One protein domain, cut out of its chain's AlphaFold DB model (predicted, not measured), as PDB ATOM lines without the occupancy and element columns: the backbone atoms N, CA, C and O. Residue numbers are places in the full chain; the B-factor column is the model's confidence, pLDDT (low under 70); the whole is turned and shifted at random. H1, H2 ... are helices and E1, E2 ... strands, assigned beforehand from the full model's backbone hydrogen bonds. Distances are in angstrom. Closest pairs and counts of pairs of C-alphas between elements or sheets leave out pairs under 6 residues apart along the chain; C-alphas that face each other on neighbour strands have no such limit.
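What this domain is: This is residues 25 to 82 of the 131 residues of an uncharacterized protein of Auxenochlorella protothecoides (UniProt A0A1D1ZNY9). A two-stranded antiparallel ribbon, E1 and E2, makes one wall of the domain, with helix H3 packed over one face of it, near the end where E1 finishes and E2 begins, and the other face bare of named helices. The small helix H1 sits beyond the other end, and a long stretch without named elements, residues 37 to 54, leads from E1 back to the short helix H2. The printed part has 58 residues, with three named helices and two named strands in the order H1, E1, H2, H3, E2; the class is mixed, helices and strands. It is compact, with a radius of gyration of the C-alphas of 10.8 A and spans of 31 by 21 by 18 A.

Where its parts are: Strand E1 is residues 31 to 36, 16.6 A long, and E2 is residues 73 to 79, 17.9 A, ending at C-alpha 79 (144.947, -7.805, -5.413). Helix H3, residues 63 to 70, measures 10.4 A. H2 is residues 55 to 58, 5.9 A, and H1 is residues 25 to 29, 6.3 A, beginning at C-alpha 25 (154.721, -17.098, -5.714).

How they stand to each other: E1 and E2 are antiparallel at 148 degrees, with N 33 and O 76 2.9 A apart and N 74 and O 35 2.8 A apart, within hydrogen-bond range. The closest C-alphas of H3 and E2 are those of Cys 68 and Glu 74, 6.3 A apart. H2 and H3 are close but not clearly touching, the closest C-alphas being those of Gly 57 and His 65, 7.3 A apart. H1 and H2 are close but not clearly touching, Asp 27 and Ala 55 having the closest C-alphas, 6.9 A apart. H1 and H3 are apart. Each O i to N i+4 pair in H1 and H3 is within hydrogen-bond range; H2 is too short for such a pair.

The domain as a whole: The C-alphas farthest apart, those of Ala 25 and Ser 38, are 32.4 A apart. The printed part has no cut. The link from E1 to H2 is long. The mean pLDDT of the printed part is 71.5, and residues 43 to 63 are under 70.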
ATOM      1  N   ALA A  25     156.126 -16.753  -5.576       70.25
ATOM      2  CA  ALA A  25     154.721 -17.098  -5.714       70.25
ATOM      3  C   ALA A  25     153.783 -15.970  -5.248       70.25
ATOM      4  O   ALA A  25     152.787 -15.705  -5.911       70.25
ATOM      5  N   MET A  26     154.099 -15.283  -4.142       75.31
ATOM      6  CA  MET A  26     153.280 -14.171  -3.637       75.31
ATOM      7  C   MET A  26     153.373 -12.961  -4.560       75.31
ATOM      8  O   MET A  26     152.352 -12.387  -4.940       75.31
ATOM      9  N   ASP A  27     154.599 -12.618  -4.960       74.25
ATOM     10  CA  ASP A  27     154.872 -11.490  -5.850       74.25
ATOM     11  C   ASP A  27     154.211 -11.711  -7.223       74.25
ATOM     12  O   ASP A  27     153.602 -10.797  -7.763       74.25
ATOM     13  N   SER A  28     154.230 -12.940  -7.757       75.06
ATOM     14  CA  SER A  28     153.567 -13.274  -9.028       75.06
ATOM     15  C   SER A  28     152.037 -13.214  -8.969       75.06
ATOM     16  O   SER A  28     151.399 -13.047 -10.007       75.06
ATOM     17  N   LEU A  29     151.438 -13.412  -7.795       79.75
ATOM     18  CA  LEU A  29     149.983 -13.394  -7.611       79.75
ATOM     19  C   LEU A  29     149.455 -12.009  -7.221       79.75
ATOM     20  O   LEU A  29     148.241 -11.797  -7.186       79.75
ATOM     21  N   THR A  30     150.359 -11.074  -6.938       81.44
ATOM     22  CA  THR A  30     150.024  -9.698  -6.590       81.44
ATOM     23  C   THR A  30     149.819  -8.883  -7.862       81.44
ATOM     24  O   THR A  30     150.723  -8.757  -8.686       81.44
ATOM     25  N   ARG A  31     148.628  -8.295  -8.025       81.44
ATOM     26  CA  ARG A  31     148.301  -7.417  -9.154       81.44
ATOM     27  C   ARG A  31     148.251  -5.971  -8.691       81.44
ATOM     28  O   ARG A  31     147.524  -5.633  -7.754       81.44
ATOM     29  N   ARG A  32     148.991  -5.117  -9.389       81.06
ATOM     30  CA  ARG A  32     149.023  -3.668  -9.179       81.06
ATOM     31  C   ARG A  32     148.594  -2.969 -10.457       81.06
ATOM     32  O   ARG A  32     148.800  -3.504 -11.540       81.06
ATOM     33  N   VAL A  33     147.975  -1.805 -10.327       82.81
ATOM     34  CA  VAL A  33     147.504  -1.010 -11.465       82.81
ATOM     35  C   VAL A  33     147.861   0.453 -11.247       82.81
ATOM     36  O   VAL A  33     147.827   0.942 -10.120       82.81
ATOM     37  N   CYS A  34     148.227   1.136 -12.329       83.00
ATOM     38  CA  CYS A  34     148.415   2.580 -12.323       83.00
ATOM     39  C   CYS A  34     147.047   3.245 -12.505       83.00
ATOM     40  O   CYS A  34     146.364   2.990 -13.503       83.00
ATOM     41  N   VAL A  35     146.639   4.065 -11.542       84.81
ATOM     42  CA  VAL A  35     145.384   4.824 -11.585       84.81
ATOM     43  C   VAL A  35     145.668   6.312 -11.525       84.81
ATOM     44  O   VAL A  35     146.685   6.738 -10.994       84.81
ATOM     45  N   ASP A  36     144.762   7.110 -12.069       83.19
ATOM     46  CA  ASP A  36     144.827   8.563 -11.975       83.19
ATOM     47  C   ASP A  36     144.562   8.994 -10.532       83.19
ATOM     48  O   ASP A  36     143.554   8.594  -9.944       83.19
ATOM     49  N   GLY A  37     145.441   9.830  -9.976       74.12
ATOM     50  CA  GLY A  37     145.285  10.356  -8.622       74.12
ATOM     51  C   GLY A  37     144.040  11.234  -8.451       74.12
ATOM     52  O   GLY A  37     143.575  11.413  -7.329       74.12
ATOM     53  N   SER A  38     143.472  11.762  -9.544       74.38
ATOM     54  CA  SER A  38     142.291  12.635  -9.492       74.38
ATOM     55  C   SER A  38     140.961  11.901  -9.691       74.38
ATOM     56  O   SER A  38     139.990  12.178  -8.987       74.38
ATOM     57  N   SER A  39     140.899  10.951 -10.629       75.81
ATOM     58  CA  SER A  39     139.661  10.245 -10.988       75.81
ATOM     59  C   SER A  39     139.601   8.792 -10.513       75.81
ATOM     60  O   SER A  39     138.549   8.158 -10.634       75.81
ATOM     61  N   GLY A  40     140.710   8.234 -10.011       71.88
ATOM     62  CA  GLY A  40     140.825   6.822  -9.626       71.88
ATOM     63  C   GLY A  40     140.632   5.846 -10.791       71.88
ATOM     64  O   GLY A  40     140.499   4.640 -10.580       71.88
ATOM     65  N   ARG A  41     140.573   6.349 -12.031       76.25
ATOM     66  CA  ARG A  41     140.387   5.541 -13.236       76.25
ATOM     67  C   ARG A  41     141.741   5.071 -13.773       76.25
ATOM     68  O   ARG A  41     142.727   5.797 -13.648       76.25
ATOM     69  N   PRO A  42     141.810   3.884 -14.400       70.56
ATOM     70  CA  PRO A  42     143.012   3.453 -15.110       70.56
ATOM     71  C   PRO A  42     143.345   4.452 -16.225       70.56
ATOM     72  O   PRO A  42     142.452   4.787 -17.006       70.56
ATOM     73  N   LEU A  43     144.597   4.919 -16.317       66.88
ATOM     74  CA  LEU A  43     145.011   5.815 -17.404       66.88
ATOM     75  C   LEU A  43     145.057   5.037 -18.734       66.88
ATOM     76  O   LEU A  43     145.851   4.101 -18.859       66.88
ATOM     77  N   PRO A  44     144.250   5.408 -19.745       58.81
ATOM     78  CA  PRO A  44     144.286   4.772 -21.056       58.81
ATOM     79  C   PRO A  44     145.471   5.302 -21.880       58.81
ATOM     80  O   PRO A  44     145.668   6.509 -21.980       58.81
ATOM     81  N   GLY A  45     146.251   4.410 -22.496       54.44
ATOM     82  CA  GLY A  45     147.374   4.774 -23.380       54.44
ATOM     83  C   GLY A  45     148.757   4.356 -22.874       54.44
ATOM     84  O   GLY A  45     149.702   4.319 -23.659       54.44
ATOM     85  N   LEU A  46     148.868   3.936 -21.613       55.28
ATOM     86  CA  LEU A  46     149.875   2.955 -21.213       55.28
ATOM     87  C   LEU A  46     149.237   1.568 -21.385       55.28
ATOM     88  O   LEU A  46     148.064   1.415 -21.027       55.28
ATOM     89  N   PRO A  47     149.936   0.553 -21.928       53.00
ATOM     90  CA  PRO A  47     149.451  -0.815 -21.798       53.00
ATOM     91  C   PRO A  47     149.239  -1.047 -20.300       53.00
ATOM     92  O   PRO A  47     150.167  -0.835 -19.521       53.00
ATOM     93  N   GLY A  48     148.006  -1.342 -19.888       55.50
ATOM     94  CA  GLY A  48     147.669  -1.428 -18.472       55.50
ATOM     95  C   GLY A  48     148.671  -2.297 -17.703       55.50
ATOM     96  O   GLY A  48     149.146  -3.312 -18.207       55.50
ATOM     97  N   ASP A  49     148.937  -1.897 -16.459       53.91
ATOM     98  CA  ASP A  49     149.194  -2.808 -15.331       53.91
ATOM     99  C   ASP A  49     150.630  -2.999 -14.831       53.91
ATOM    100  O   ASP A  49     150.798  -3.601 -13.774       53.91
ATOM    101  N   THR A  50     151.692  -2.501 -15.463       62.81
ATOM    102  CA  THR A  50     153.041  -2.881 -14.989       62.81
ATOM    103  C   THR A  50     153.602  -1.955 -13.918       62.81
ATOM    104  O   THR A  50     154.766  -1.571 -13.975       62.81
ATOM    105  N   CYS A  51     152.818  -1.636 -12.889       69.31
ATOM    106  CA  CYS A  51     153.456  -1.344 -11.610       69.31
ATOM    107  C   CYS A  51     154.169  -2.645 -11.189       69.31
ATOM    108  O   CYS A  51     153.541  -3.706 -11.185       69.31
ATOM    109  N   PRO A  52     155.482  -2.616 -10.919       68.19
ATOM    110  CA  PRO A  52     156.276  -3.821 -10.670       68.19
ATOM    111  C   PRO A  52     155.621  -4.726  -9.617       68.19
ATOM    112  O   PRO A  52     155.288  -4.266  -8.527       68.19
ATOM    113  N   ALA A  53     155.459  -6.012  -9.943       59.91
ATOM    114  CA  ALA A  53     154.772  -6.996  -9.101       59.91
ATOM    115  C   ALA A  53     155.525  -7.318  -7.793       59.91
ATOM    116  O   ALA A  53     154.930  -7.738  -6.805       59.91
ATOM    117  N   SER A  54     156.839  -7.077  -7.759       58.28
ATOM    118  CA  SER A  54     157.679  -7.378  -6.596       58.28
ATOM    119  C   SER A  54     157.455  -6.405  -5.433       58.28
ATOM    120  O   SER A  54     157.087  -5.244  -5.629       58.28
ATOM    121  N   ALA A  55     157.748  -6.824  -4.200       51.38
ATOM    122  CA  ALA A  55     157.936  -5.916  -3.061       51.38
ATOM    123  C   ALA A  55     159.001  -4.826  -3.334       51.38
ATOM    124  O   ALA A  55     158.832  -3.694  -2.883       51.38
ATOM    125  N   ALA A  56     160.011  -5.111  -4.172       50.31
ATOM    126  CA  ALA A  56     160.946  -4.109  -4.711       50.31
ATOM    127  C   ALA A  56     160.256  -3.057  -5.604       50.31
ATOM    128  O   ALA A  56     160.810  -2.003  -5.896       50.31
ATOM    129  N   GLY A  57     159.026  -3.336  -6.021       51.28
ATOM    130  CA  GLY A  57     158.178  -2.478  -6.825       51.28
ATOM    131  C   GLY A  57     157.451  -1.355  -6.084       51.28
ATOM    132  O   GLY A  57     156.880  -0.489  -6.738       51.28
ATOM    133  N   HIS A  58     157.501  -1.336  -4.750       51.03
ATOM    134  CA  HIS A  58     157.196  -0.127  -3.970       51.03
ATOM    135  C   HIS A  58     158.391   0.832  -3.924       51.03
ATOM    136  O   HIS A  58     158.313   1.907  -3.338       51.03
ATOM    137  N   SER A  59     159.532   0.445  -4.506       53.81
ATOM    138  CA  SER A  59     160.648   1.360  -4.626       53.81
ATOM    139  C   SER A  59     160.314   2.402  -5.684       53.81
ATOM    140  O   SER A  59     160.129   2.075  -6.856       53.81
ATOM    141  N   HIS A  60     160.345   3.672  -5.279       57.69
ATOM    142  CA  HIS A  60     160.304   4.832  -6.172       57.69
ATOM    143  C   HIS A  60     161.345   4.770  -7.311       57.69
ATOM    144  O   HIS A  60     161.244   5.528  -8.270       57.69
ATOM    145  N   SER A  61     162.336   3.875  -7.211       56.62
ATOM    146  CA  SER A  61     163.385   3.654  -8.208       56.62
ATOM    147  C   SER A  61     162.996   2.723  -9.363       56.62
ATOM    148  O   SER A  61     163.742   2.631 -10.339       56.62
ATOM    149  N   ALA A  62     161.858   2.024  -9.295       68.12
ATOM    150  CA  ALA A  62     161.462   1.141 -10.382       68.12
ATOM    151  C   ALA A  62     161.011   1.961 -11.608       68.12
ATOM    152  O   ALA A  62     160.141   2.826 -11.476       68.12
ATOM    153  N   PRO A  63     161.525   1.673 -12.821       69.81
ATOM    154  CA  PRO A  63     161.284   2.497 -14.010       69.81
ATOM    155  C   PRO A  63     159.795   2.615 -14.354       69.81
ATOM    156  O   PRO A  63     159.329   3.673 -14.768       69.81
ATOM    157  N   ALA A  64     159.024   1.556 -14.113       70.69
ATOM    158  CA  ALA A  64     157.594   1.564 -14.378       70.69
ATOM    159  C   ALA A  64     156.766   2.299 -13.302       70.69
ATOM    160  O   ALA A  64     155.728   2.871 -13.621       70.69
ATOM    161  N   HIS A  65     157.247   2.367 -12.051       75.19
ATOM    162  CA  HIS A  65     156.644   3.229 -11.028       75.19
ATOM    163  C   HIS A  65     156.881   4.707 -11.366       75.19
ATOM    164  O   HIS A  65     155.951   5.510 -11.338       75.19
ATOM    165  N   ALA A  66     158.110   5.059 -11.761       76.38
ATOM    166  CA  ALA A  66     158.452   6.415 -12.186       76.38
ATOM    167  C   ALA A  66     157.626   6.873 -13.401       76.38
ATOM    168  O   ALA A  66     157.163   8.009 -13.425       76.38
ATOM    169  N   ALA A  67     157.379   5.986 -14.371       78.25
ATOM    170  CA  ALA A  67     156.527   6.281 -15.523       78.25
ATOM    171  C   ALA A  67     155.059   6.554 -15.136       78.25
ATOM    172  O   ALA A  67     154.453   7.473 -15.680       78.25
ATOM    173  N   CYS A  68     154.502   5.802 -14.178       80.19
ATOM    174  CA  CYS A  68     153.140   6.021 -13.677       80.19
ATOM    175  C   CYS A  68     153.008   7.381 -12.969       80.19
ATOM    176  O   CYS A  68     152.107   8.159 -13.280       80.19
ATOM    177  N   VAL A  69     153.961   7.709 -12.090       82.12
ATOM    178  CA  VAL A  69     153.987   9.000 -11.383       82.12
ATOM    179  C   VAL A  69     154.211  10.167 -12.348       82.12
ATOM    180  O   VAL A  69     153.561  11.200 -12.220       82.12
ATOM    181  N   ALA A  70     155.079  10.005 -13.352       80.69
ATOM    182  CA  ALA A  70     155.305  11.022 -14.381       80.69
ATOM    183  C   ALA A  70     154.048  11.309 -15.222       80.69
ATOM    184  O   ALA A  70     153.876  12.427 -15.701       80.69
ATOM    185  N   ALA A  71     153.157  10.325 -15.371       79.56
ATOM    186  CA  ALA A  71     151.856  10.490 -16.017       79.56
ATOM    187  C   ALA A  71     150.784  11.109 -15.093       79.56
ATOM    188  O   ALA A  71     149.641  11.267 -15.516       79.56
ATOM    189  N   GLY A  72     151.129  11.460 -13.847       80.38
ATOM    190  CA  GLY A  72     150.196  11.997 -12.851       80.38
ATOM    191  C   GLY A  72     149.364  10.931 -12.131       80.38
ATOM    192  O   GLY A  72     148.370  11.266 -11.487       80.38
ATOM    193  N   GLY A  73     149.744   9.655 -12.246       82.44
ATOM    194  CA  GLY A  73     149.068   8.533 -11.599       82.44
ATOM    195  C   GLY A  73     149.780   8.008 -10.351       82.44
ATOM    196  O   GLY A  73     150.925   8.352 -10.056       82.44
ATOM    197  N   GLU A  74     149.101   7.115  -9.636       82.19
ATOM    198  CA  GLU A  74     149.622   6.370  -8.492       82.19
ATOM    199  C   GLU A  74     149.459   4.857  -8.710       82.19
ATOM    200  O   GLU A  74     148.465   4.379  -9.265       82.19
ATOM    201  N   CYS A  75     150.456   4.084  -8.279       81.69
ATOM    202  CA  CYS A  75     150.422   2.626  -8.324       81.69
ATOM    203  C   CYS A  75     149.672   2.066  -7.112       81.69
ATOM    204  O   CYS A  75     150.230   2.002  -6.017       81.69
ATOM    205  N   ILE A  76     148.454   1.567  -7.316       82.94
ATOM    206  CA  ILE A  76     147.670   0.920  -6.258       82.94
ATOM    207  C   ILE A  76     147.733  -0.606  -6.363       82.94
ATOM    208  O   ILE A  76     147.794  -1.185  -7.454       82.94
ATOM    209  N   VAL A  77     147.695  -1.286  -5.217       80.62
ATOM    210  CA  VAL A  77     147.559  -2.747  -5.158       80.62
ATOM    211  C   VAL A  77     146.084  -3.103  -5.320       80.62
ATOM    212  O   VAL A  77     145.268  -2.777  -4.465       80.62
ATOM    213  N   LEU A  78     145.740  -3.785  -6.414       81.69
ATOM    214  CA  LEU A  78     144.367  -4.224  -6.678       81.69
ATOM    215  C   LEU A  78     144.071  -5.571  -6.013       81.69
ATOM    216  O   LEU A  78     142.969  -5.808  -5.525       81.69
ATOM    217  N   ARG A  79     145.053  -6.478  -6.022       82.06
ATOM    218  CA  ARG A  79     144.947  -7.805  -5.413       82.06
ATOM    219  C   ARG A  79     146.286  -8.207  -4.820       82.06
ATOM    220  O   ARG A  79     147.287  -8.186  -5.525       82.06
ATOM    221  N   ASP A  80     146.273  -8.633  -3.564       82.00
ATOM    222  CA  ASP A  80     147.435  -9.212  -2.891       82.00
ATOM    223  C   ASP A  80     147.473 -10.738  -3.099       82.00
ATOM    224  O   ASP A  80     146.454 -11.436  -2.988       82.00
ATOM    225  N   GLY A  81     148.657 -11.269  -3.405       84.56
ATOM    226  CA  GLY A  81     148.913 -12.705  -3.472       84.56
ATOM    227  C   GLY A  81     148.696 -13.425  -2.136       84.56
ATOM    228  O   GLY A  81     148.385 -14.621  -2.148       84.56
ATOM    229  N   PHE A  82     148.763 -12.710  -1.005       84.25
ATOM    230  CA  PHE A  82     148.647 -13.254   0.352       84.25
ATOM    231  C   PHE A  82     147.431 -14.169   0.545       84.25
ATOM    232  O   PHE A  82     147.578 -15.326   0.944       84.25
TER     233      PHE A  82